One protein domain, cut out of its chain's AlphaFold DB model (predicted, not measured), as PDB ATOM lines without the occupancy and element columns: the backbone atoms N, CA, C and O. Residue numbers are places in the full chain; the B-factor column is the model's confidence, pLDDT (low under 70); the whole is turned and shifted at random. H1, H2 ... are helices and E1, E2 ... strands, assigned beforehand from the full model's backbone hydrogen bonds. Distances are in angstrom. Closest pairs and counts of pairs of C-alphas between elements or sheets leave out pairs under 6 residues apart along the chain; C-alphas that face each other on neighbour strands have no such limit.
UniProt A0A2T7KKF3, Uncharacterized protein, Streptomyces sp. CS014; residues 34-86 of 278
ATOM      1  N   PHE A  34     236.936 176.222 174.562       86.94
ATOM      2  CA  PHE A  34     237.863 176.584 175.632       86.94
ATOM      3  C   PHE A  34     238.125 178.094 175.692       86.94
ATOM      4  O   PHE A  34     239.266 178.531 175.813       86.94
ATOM      5  N   ALA A  35     237.076 178.922 175.624       84.25
ATOM      6  CA  ALA A  35     237.214 180.383 175.564       84.25
ATOM      7  C   ALA A  35     238.020 181.010 176.729       84.25
ATOM      8  O   ALA A  35     238.462 182.153 176.616       84.25
ATOM      9  N   GLY A  36     238.194 180.295 177.848       80.69
ATOM     10  CA  GLY A  36     239.075 180.696 178.954       80.69
ATOM     11  C   GLY A  36     240.548 180.290 178.790       80.69
ATOM     12  O   GLY A  36     241.408 180.914 179.397       80.69
ATOM     13  N   GLU A  37     240.844 179.283 177.966       88.00
ATOM     14  CA  GLU A  37     242.173 178.690 177.760       88.00
ATOM     15  C   GLU A  37     242.359 178.268 176.283       88.00
ATOM     16  O   GLU A  37     242.337 177.076 175.973       88.00
ATOM     17  N   PRO A  38     242.560 179.209 175.340       84.94
ATOM     18  CA  PRO A  38     242.581 178.893 173.907       84.94
ATOM     19  C   PRO A  38     243.629 177.844 173.505       84.94
ATOM     20  O   PRO A  38     243.356 176.998 172.658       84.94
ATOM     21  N   GLY A  39     244.802 177.838 174.154       89.00
ATOM     22  CA  GLY A  39     245.860 176.852 173.883       89.00
ATOM     23  C   GLY A  39     245.474 175.410 174.242       89.00
ATOM     24  O   GLY A  39     246.068 174.463 173.735       89.00
ATOM     25  N   ARG A  40     244.440 175.212 175.073       91.69
ATOM     26  CA  ARG A  40     243.936 173.876 175.405       91.69
ATOM     27  C   ARG A  40     243.259 173.202 174.215       91.69
ATOM     28  O   ARG A  40     243.321 171.979 174.102       91.69
ATOM     29  N   TRP A  41     242.647 173.985 173.325       91.56
ATOM     30  CA  TRP A  41     241.991 173.455 172.133       91.56
ATOM     31  C   TRP A  41     242.962 172.656 171.262       91.56
ATOM     32  O   TRP A  41     242.635 171.548 170.856       91.56
ATOM     33  N   GLU A  42     244.165 173.173 171.016       91.56
ATOM     34  CA  GLU A  42     245.161 172.521 170.156       91.56
ATOM     35  C   GLU A  42     245.591 171.158 170.711       91.56
ATOM     36  O   GLU A  42     245.670 170.175 169.970       91.56
ATOM     37  N   VAL A  43     245.792 171.082 172.030       92.75
ATOM     38  CA  VAL A  43     246.168 169.847 172.730       92.75
ATOM     39  C   VAL A  43     245.056 168.800 172.639       92.75
ATOM     40  O   VAL A  43     245.319 167.651 172.275       92.75
ATOM     41  N   GLU A  44     243.811 169.181 172.937       90.38
ATOM     42  CA  GLU A  44     242.678 168.246 172.896       90.38
ATOM     43  C   GLU A  44     242.294 167.873 171.457       90.38
ATOM     44  O   GLU A  44     241.954 166.722 171.198       90.38
ATOM     45  N   ARG A  45     242.423 168.798 170.496       89.56
ATOM     46  CA  ARG A  45     242.246 168.524 169.062       89.56
ATOM     47  C   ARG A  45     243.238 167.468 168.592       89.56
ATOM     48  O   ARG A  45     242.833 166.491 167.970       89.56
ATOM     49  N   HIS A  46     244.523 167.646 168.898       88.44
ATOM     50  CA  HIS A  46     245.556 166.682 168.526       88.44
ATOM     51  C   HIS A  46     245.275 165.304 169.142       88.44
ATOM     52  O   HIS A  46     245.329 164.298 168.436       88.44
ATOM     53  N   ARG A  47     244.896 165.246 170.427       88.25
ATOM     54  CA  ARG A  47     244.480 163.995 171.083       88.25
ATOM     55  C   ARG A  47     243.286 163.345 170.375       88.25
ATOM     56  O   ARG A  47     243.349 162.162 170.054       88.25
ATOM     57  N   ALA A  48     242.226 164.101 170.100       87.00
ATOM     58  CA  ALA A  48     241.003 163.575 169.494       87.00
ATOM     59  C   ALA A  48     241.213 163.027 168.072       87.00
ATOM     60  O   ALA A  48     240.543 162.066 167.686       87.00
ATOM     61  N   LEU A  49     242.146 163.611 167.309       86.94
ATOM     62  CA  LEU A  49     242.555 163.100 165.999       86.94
ATOM     63  C   LEU A  49     243.283 161.749 166.110       86.94
ATOM     64  O   LEU A  49     243.018 160.860 165.307       86.94
ATOM     65  N   HIS A  50     244.142 161.564 167.120       84.12
ATOM     66  CA  HIS A  50     244.837 160.285 167.360       84.12
ATOM     67  C   HIS A  50     243.922 159.193 167.912       84.12
ATOM     68  O   HIS A  50     244.074 158.025 167.571       84.12
ATOM     69  N   GLU A  51     242.957 159.559 168.752       82.62
ATOM     70  CA  GLU A  51     242.025 158.610 169.369       82.62
ATOM     71  C   GLU A  51     240.878 158.195 168.428       82.62
ATOM     72  O   GLU A  51     240.021 157.398 168.811       82.62
ATOM     73  N   THR A  52     240.841 158.692 167.182       74.94
ATOM     74  CA  THR A  52     239.750 158.459 166.207       74.94
ATOM     75  C   THR A  52     238.358 158.854 166.723       74.94
ATOM     76  O   THR A  52     237.337 158.436 166.181       74.94
ATOM     77  N   ALA A  53     238.289 159.695 167.760       74.25
ATOM     78  CA  ALA A  53     237.024 160.125 168.344       74.25
ATOM     79  C   ALA A  53     236.275 161.101 167.418       74.25
ATOM     80  O   ALA A  53     235.046 161.108 167.396       74.25
ATOM     81  N   GLY A  54     236.995 161.932 166.652       85.38
ATOM     82  CA  GLY A  54     236.405 162.931 165.745       85.38
ATOM     83  C   GLY A  54     235.650 164.070 166.452       85.38
ATOM     84  O   GLY A  54     234.985 164.877 165.803       85.38
ATOM     85  N   HIS A  55     235.732 164.147 167.782       89.94
ATOM     86  CA  HIS A  55     235.105 165.184 168.599       89.94
ATOM     87  C   HIS A  55     235.900 165.446 169.884       89.94
ATOM     88  O   HIS A  55     236.666 164.594 170.333       89.94
ATOM     89  N   VAL A  56     235.691 166.620 170.483       91.25
ATOM     90  CA  VAL A  56     236.250 167.026 171.783       91.25
ATOM     91  C   VAL A  56     235.118 167.500 172.686       91.25
ATOM     92  O   VAL A  56     234.300 168.320 172.274       91.25
ATOM     93  N   ASP A  57     235.097 167.021 173.928       91.62
ATOM     94  CA  ASP A  57     234.123 167.439 174.938       91.62
ATOM     95  C   ASP A  57     234.727 168.513 175.862       91.62
ATOM     96  O   ASP A  57     235.633 168.253 176.656       91.62
ATOM     97  N   GLU A  58     234.202 169.736 175.790       92.69
ATOM     98  CA  GLU A  58     234.524 170.830 176.703       92.69
ATOM     99  C   GLU A  58     233.583 170.818 177.910       92.69
ATOM    100  O   GLU A  58     232.367 170.961 177.794       92.69
ATOM    101  N   HIS A  59     234.153 170.699 179.104       90.50
ATOM    102  CA  HIS A  59     233.409 170.734 180.355       90.50
ATOM    103  C   HIS A  59     233.170 172.162 180.853       90.50
ATOM    104  O   HIS A  59     234.121 172.899 181.103       90.50
ATOM    105  N   THR A  60     231.910 172.511 181.117       89.94
ATOM    106  CA  THR A  60     231.507 173.825 181.636       89.94
ATOM    107  C   THR A  60     230.918 173.722 183.050       89.94
ATOM    108  O   THR A  60     230.731 172.629 183.603       89.94
ATOM    109  N   GLY A  61     230.619 174.874 183.661       85.44
ATOM    110  CA  GLY A  61     229.923 174.939 184.952       85.44
ATOM    111  C   GLY A  61     228.480 174.420 184.894       85.44
ATOM    112  O   GLY A  61     227.991 173.869 185.874       85.44
ATOM    113  N   PHE A  62     227.830 174.522 183.733       90.12
ATOM    114  CA  PHE A  62     226.446 174.087 183.523       90.12
ATOM    115  C   PHE A  62     226.325 172.695 182.879       90.12
ATOM    116  O   PHE A  62     225.238 172.120 182.875       90.12
ATOM    117  N   GLY A  63     227.409 172.133 182.331       92.94
ATOM    118  CA  GLY A  63     227.394 170.826 181.676       92.94
ATOM    119  C   GLY A  63     228.609 170.577 180.785       92.94
ATOM    120  O   GLY A  63     229.744 170.600 181.271       92.94
ATOM    121  N   TRP A  64     228.380 170.268 179.510       94.06
ATOM    122  CA  TRP A  64     229.442 170.152 178.512       94.06
ATOM    123  C   TRP A  64     228.971 170.549 177.115       94.06
ATOM    124  O   TRP A  64     227.779 170.541 176.804       94.06
ATOM    125  N   ILE A  65     229.941 170.889 176.280       94.50
ATOM    126  CA  ILE A  65     229.764 171.202 174.870       94.50
ATOM    127  C   ILE A  65     230.652 170.242 174.090       94.50
ATOM    128  O   ILE A  65     231.843 170.132 174.370       94.50
ATOM    129  N   ARG A  66     230.076 169.538 173.123       94.38
ATOM    130  CA  ARG A  66     230.819 168.684 172.203       94.38
ATOM    131  C   ARG A  66     231.117 169.461 170.939       94.38
ATOM    132  O   ARG A  66     230.205 169.957 170.277       94.38
ATOM    133  N   TRP A  67     232.385 169.505 170.584       93.62
ATOM    134  CA  TRP A  67     232.899 170.158 169.396       93.62
ATOM    135  C   TRP A  67     233.286 169.107 168.364       93.62
ATOM    136  O   TRP A  67     233.923 168.111 168.707       93.62
ATOM    137  N   GLN A  68     232.905 169.316 167.105       91.94
ATOM    138  CA  GLN A  68     233.372 168.462 166.018       91.94
ATOM    139  C   GLN A  68     234.842 168.773 165.727       91.94
ATOM    140  O   GLN A  68     235.237 169.937 165.678       91.94
ATOM    141  N   VAL A  69     235.653 167.734 165.539       90.50
ATOM    142  CA  VAL A  69     237.044 167.885 165.117       90.50
ATOM    143  C   VAL A  69     237.143 167.513 163.650       90.50
ATOM    144  O   VAL A  69     236.890 166.370 163.276       90.50
ATOM    145  N   SER A  70     237.532 168.484 162.827       87.12
ATOM    146  CA  SER A  70     237.882 168.267 161.425       87.12
ATOM    147  C   SER A  70     239.392 168.424 161.221       87.12
ATOM    148  O   SER A  70     240.062 169.192 161.925       87.12
ATOM    149  N   HIS A  71     239.937 167.697 160.245       81.50
ATOM    150  CA  HIS A  71     241.323 167.881 159.812       81.50
ATOM    151  C   HIS A  71     241.536 169.274 159.202       81.50
ATOM    152  O   HIS A  71     242.574 169.888 159.452       81.50
ATOM    153  N   ASP A  72     240.523 169.806 158.513       85.62
ATOM    154  CA  ASP A  72     240.635 171.042 157.730       85.62
ATOM    155  C   ASP A  72     240.320 172.307 158.543       85.62
ATOM    156  O   ASP A  72     240.810 173.392 158.238       85.62
ATOM    157  N   GLU A  73     239.521 172.187 159.609       77.75
ATOM    158  CA  GLU A  73     239.089 173.331 160.416       77.75
ATOM    159  C   GLU A  73     240.008 173.520 161.634       77.75
ATOM    160  O   GLU A  73     240.181 172.617 162.456       77.75
ATOM    161  N   VAL A  74     240.613 174.709 161.758       79.88
ATOM    162  CA  VAL A  74     241.521 175.031 162.873       79.88
ATOM    163  C   VAL A  74     240.753 175.182 164.183       79.88
ATOM    164  O   VAL A  74     241.221 174.686 165.205       79.88
ATOM    165  N   VAL A  75     239.578 175.822 164.158       84.38
ATOM    166  CA  VAL A  75     238.687 175.994 165.316       84.38
ATOM    167  C   VAL A  75     237.242 175.825 164.849       84.38
ATOM    168  O   VAL A  75     236.837 176.569 163.960       84.38
ATOM    169  N   PRO A  76     236.464 174.898 165.436       83.75
ATOM    170  CA  PRO A  76     235.094 174.651 165.028       83.75
ATOM    171  C   PRO A  76     234.220 175.871 165.275       83.75
ATOM    172  O   PRO A  76     234.216 176.458 166.359       83.75
ATOM    173  N   SER A  77     233.449 176.211 164.252       83.25
ATOM    174  CA  SER A  77     232.555 177.368 164.267       83.25
ATOM    175  C   SER A  77     231.253 177.111 165.029       83.25
ATOM    176  O   SER A  77     230.592 178.062 165.436       83.25
ATOM    177  N   ARG A  78     230.849 175.842 165.189       86.44
ATOM    178  CA  ARG A  78     229.601 175.451 165.860       86.44
ATOM    179  C   ARG A  78     229.781 174.193 166.704       86.44
ATOM    180  O   ARG A  78     230.511 173.285 166.298       86.44
ATOM    181  N   PRO A  79     229.094 174.098 167.849       92.44
ATOM    182  CA  PRO A  79     229.081 172.873 168.628       92.44
ATOM    183  C   PRO A  79     228.218 171.803 167.946       92.44
ATOM    184  O   PRO A  79     227.182 172.100 167.355       92.44
ATOM    185  N   LEU A  80     228.639 170.544 168.060       91.44
ATOM    186  CA  LEU A  80     227.898 169.370 167.590       91.44
ATOM    187  C   LEU A  80     226.750 169.022 168.547       91.44
ATOM    188  O   LEU A  80     225.680 168.595 168.127       91.44
ATOM    189  N   GLN A  81     226.991 169.183 169.847       93.62
ATOM    190  CA  GLN A  81     226.033 168.850 170.894       93.62
ATOM    191  C   GLN A  81     226.257 169.767 172.097       93.62
ATOM    192  O   GLN A  81     227.393 170.071 172.462       93.62
ATOM    193  N   ILE A  82     225.169 170.188 172.737       94.12
ATOM    194  CA  ILE A  82     225.215 170.903 174.017       94.12
ATOM    195  C   ILE A  82     224.433 170.080 175.030       94.12
ATOM    196  O   ILE A  82     223.281 169.709 174.797       94.12
ATOM    197  N   ALA A  83     225.056 169.805 176.168       94.12
ATOM    198  CA  ALA A  83     224.435 169.102 177.271       94.12
ATOM    199  C   ALA A  83     224.460 169.969 178.523       94.12
ATOM    200  O   ALA A  83     225.503 170.474 178.939       94.12
ATOM    201  N   VAL A  84     223.298 170.117 179.146       94.69
ATOM    202  CA  VAL A  84     223.124 170.874 180.385       94.69
ATOM    203  C   VAL A  84     222.736 169.883 181.470       94.69
ATOM    204  O   VAL A  84     221.851 169.053 181.277       94.69
ATOM    205  N   VAL A  85     223.426 169.942 182.602       93.69
ATOM    206  CA  VAL A  85     223.132 169.152 183.803       93.69
ATOM    207  C   VAL A  85     222.043 169.865 184.604       93.69
ATOM    208  O   VAL A  85     221.908 171.080 184.494       93.69
ATOM    209  N   SER A  86     221.268 169.141 185.411       92.88
ATOM    210  CA  SER A  86     220.257 169.742 186.284       92.88
ATOM    211  C   SER A  86     220.878 170.855 187.143       92.88
ATOM    212  O   SER A  86     221.960 170.644 187.703       92.88
TER     213      SER A  86
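What this domain is: This is residues 34 to 86 of the 278 residues of an uncharacterized protein of Streptomyces sp. CS014 (UniProt A0A2T7KKF3). Three antiparallel strands form a small sheet, with a single helix, H1, packed on the strand E1 at one of its edges. At one end of the sheet, residues 69 to 78 make a wide loop from E2 back to E3, while E1 and E2 are joined by a tight turn at the other end. The printed part has 53 residues, with one named helix and three named strands in the order H1, E1, E2, E3; the sheet's order is E1, E2, E3, and the class is mixed, helices and strands. The whole is compact, with a radius of gyration of the C-alphas of 10.9 A, yet elongated in outline, spanning 34 by 20 by 19 A.

How they stand to each other: The sheet is a meander, each strand the antiparallel neighbour of the one before: E1, residues 55 to 59, E2, residues 63 to 68, and E3, residues 79 to 85. E2 is the inner strand; E1 and E3 are edge strands. E1 and E2 form a hairpin at 157 degrees between their directions, with N 58 and O 65 within hydrogen-bond range at 2.8 A and N 56 and O 67 at 2.9 A. E2 and E3 form a second hairpin at 169 degrees, with N 66 and O 81 at 2.8 A and N 83 and O 64 at 2.9 A. H1, residues 38 to 50, is on the sheet at a height of 8.8 A over it, on a local plane that rests on just 6 of the sheet's C-alphas. It lies over E1, and on the local plane their lines stand at 32 degrees, only just slantwise to the strands. The closest C-alphas of H1 and E1 are those of Ala 48 and His 55, 6.2 A apart. In H1, 7 of 9 O i to N i+4 pairs are within hydrogen-bond range.

Where its parts are: E3 runs 16.7 A from C-alpha 79 to C-alpha 85, which is at (223.132, 169.152, 183.803). E2 measures 16.9 A and E1 13.1 A from first to last C-alpha; E1 begins with C-alpha 55 at (235.105, 165.184, 168.599). H1, 19.9 A long, begins with C-alpha 38 at (242.581, 178.893, 173.907).

The domain as a whole: The two C-alphas farthest apart are those of Asp 72 and Ser 86, at 35.1 A. The links H1 to E1 and E1 to E2 are tight, E2 to E3 is short with 10 residues, and there is no long link. The printed part runs from 34 to 86 with no cut. The mean pLDDT of the printed part is 88.4, and no printed residue is under 70.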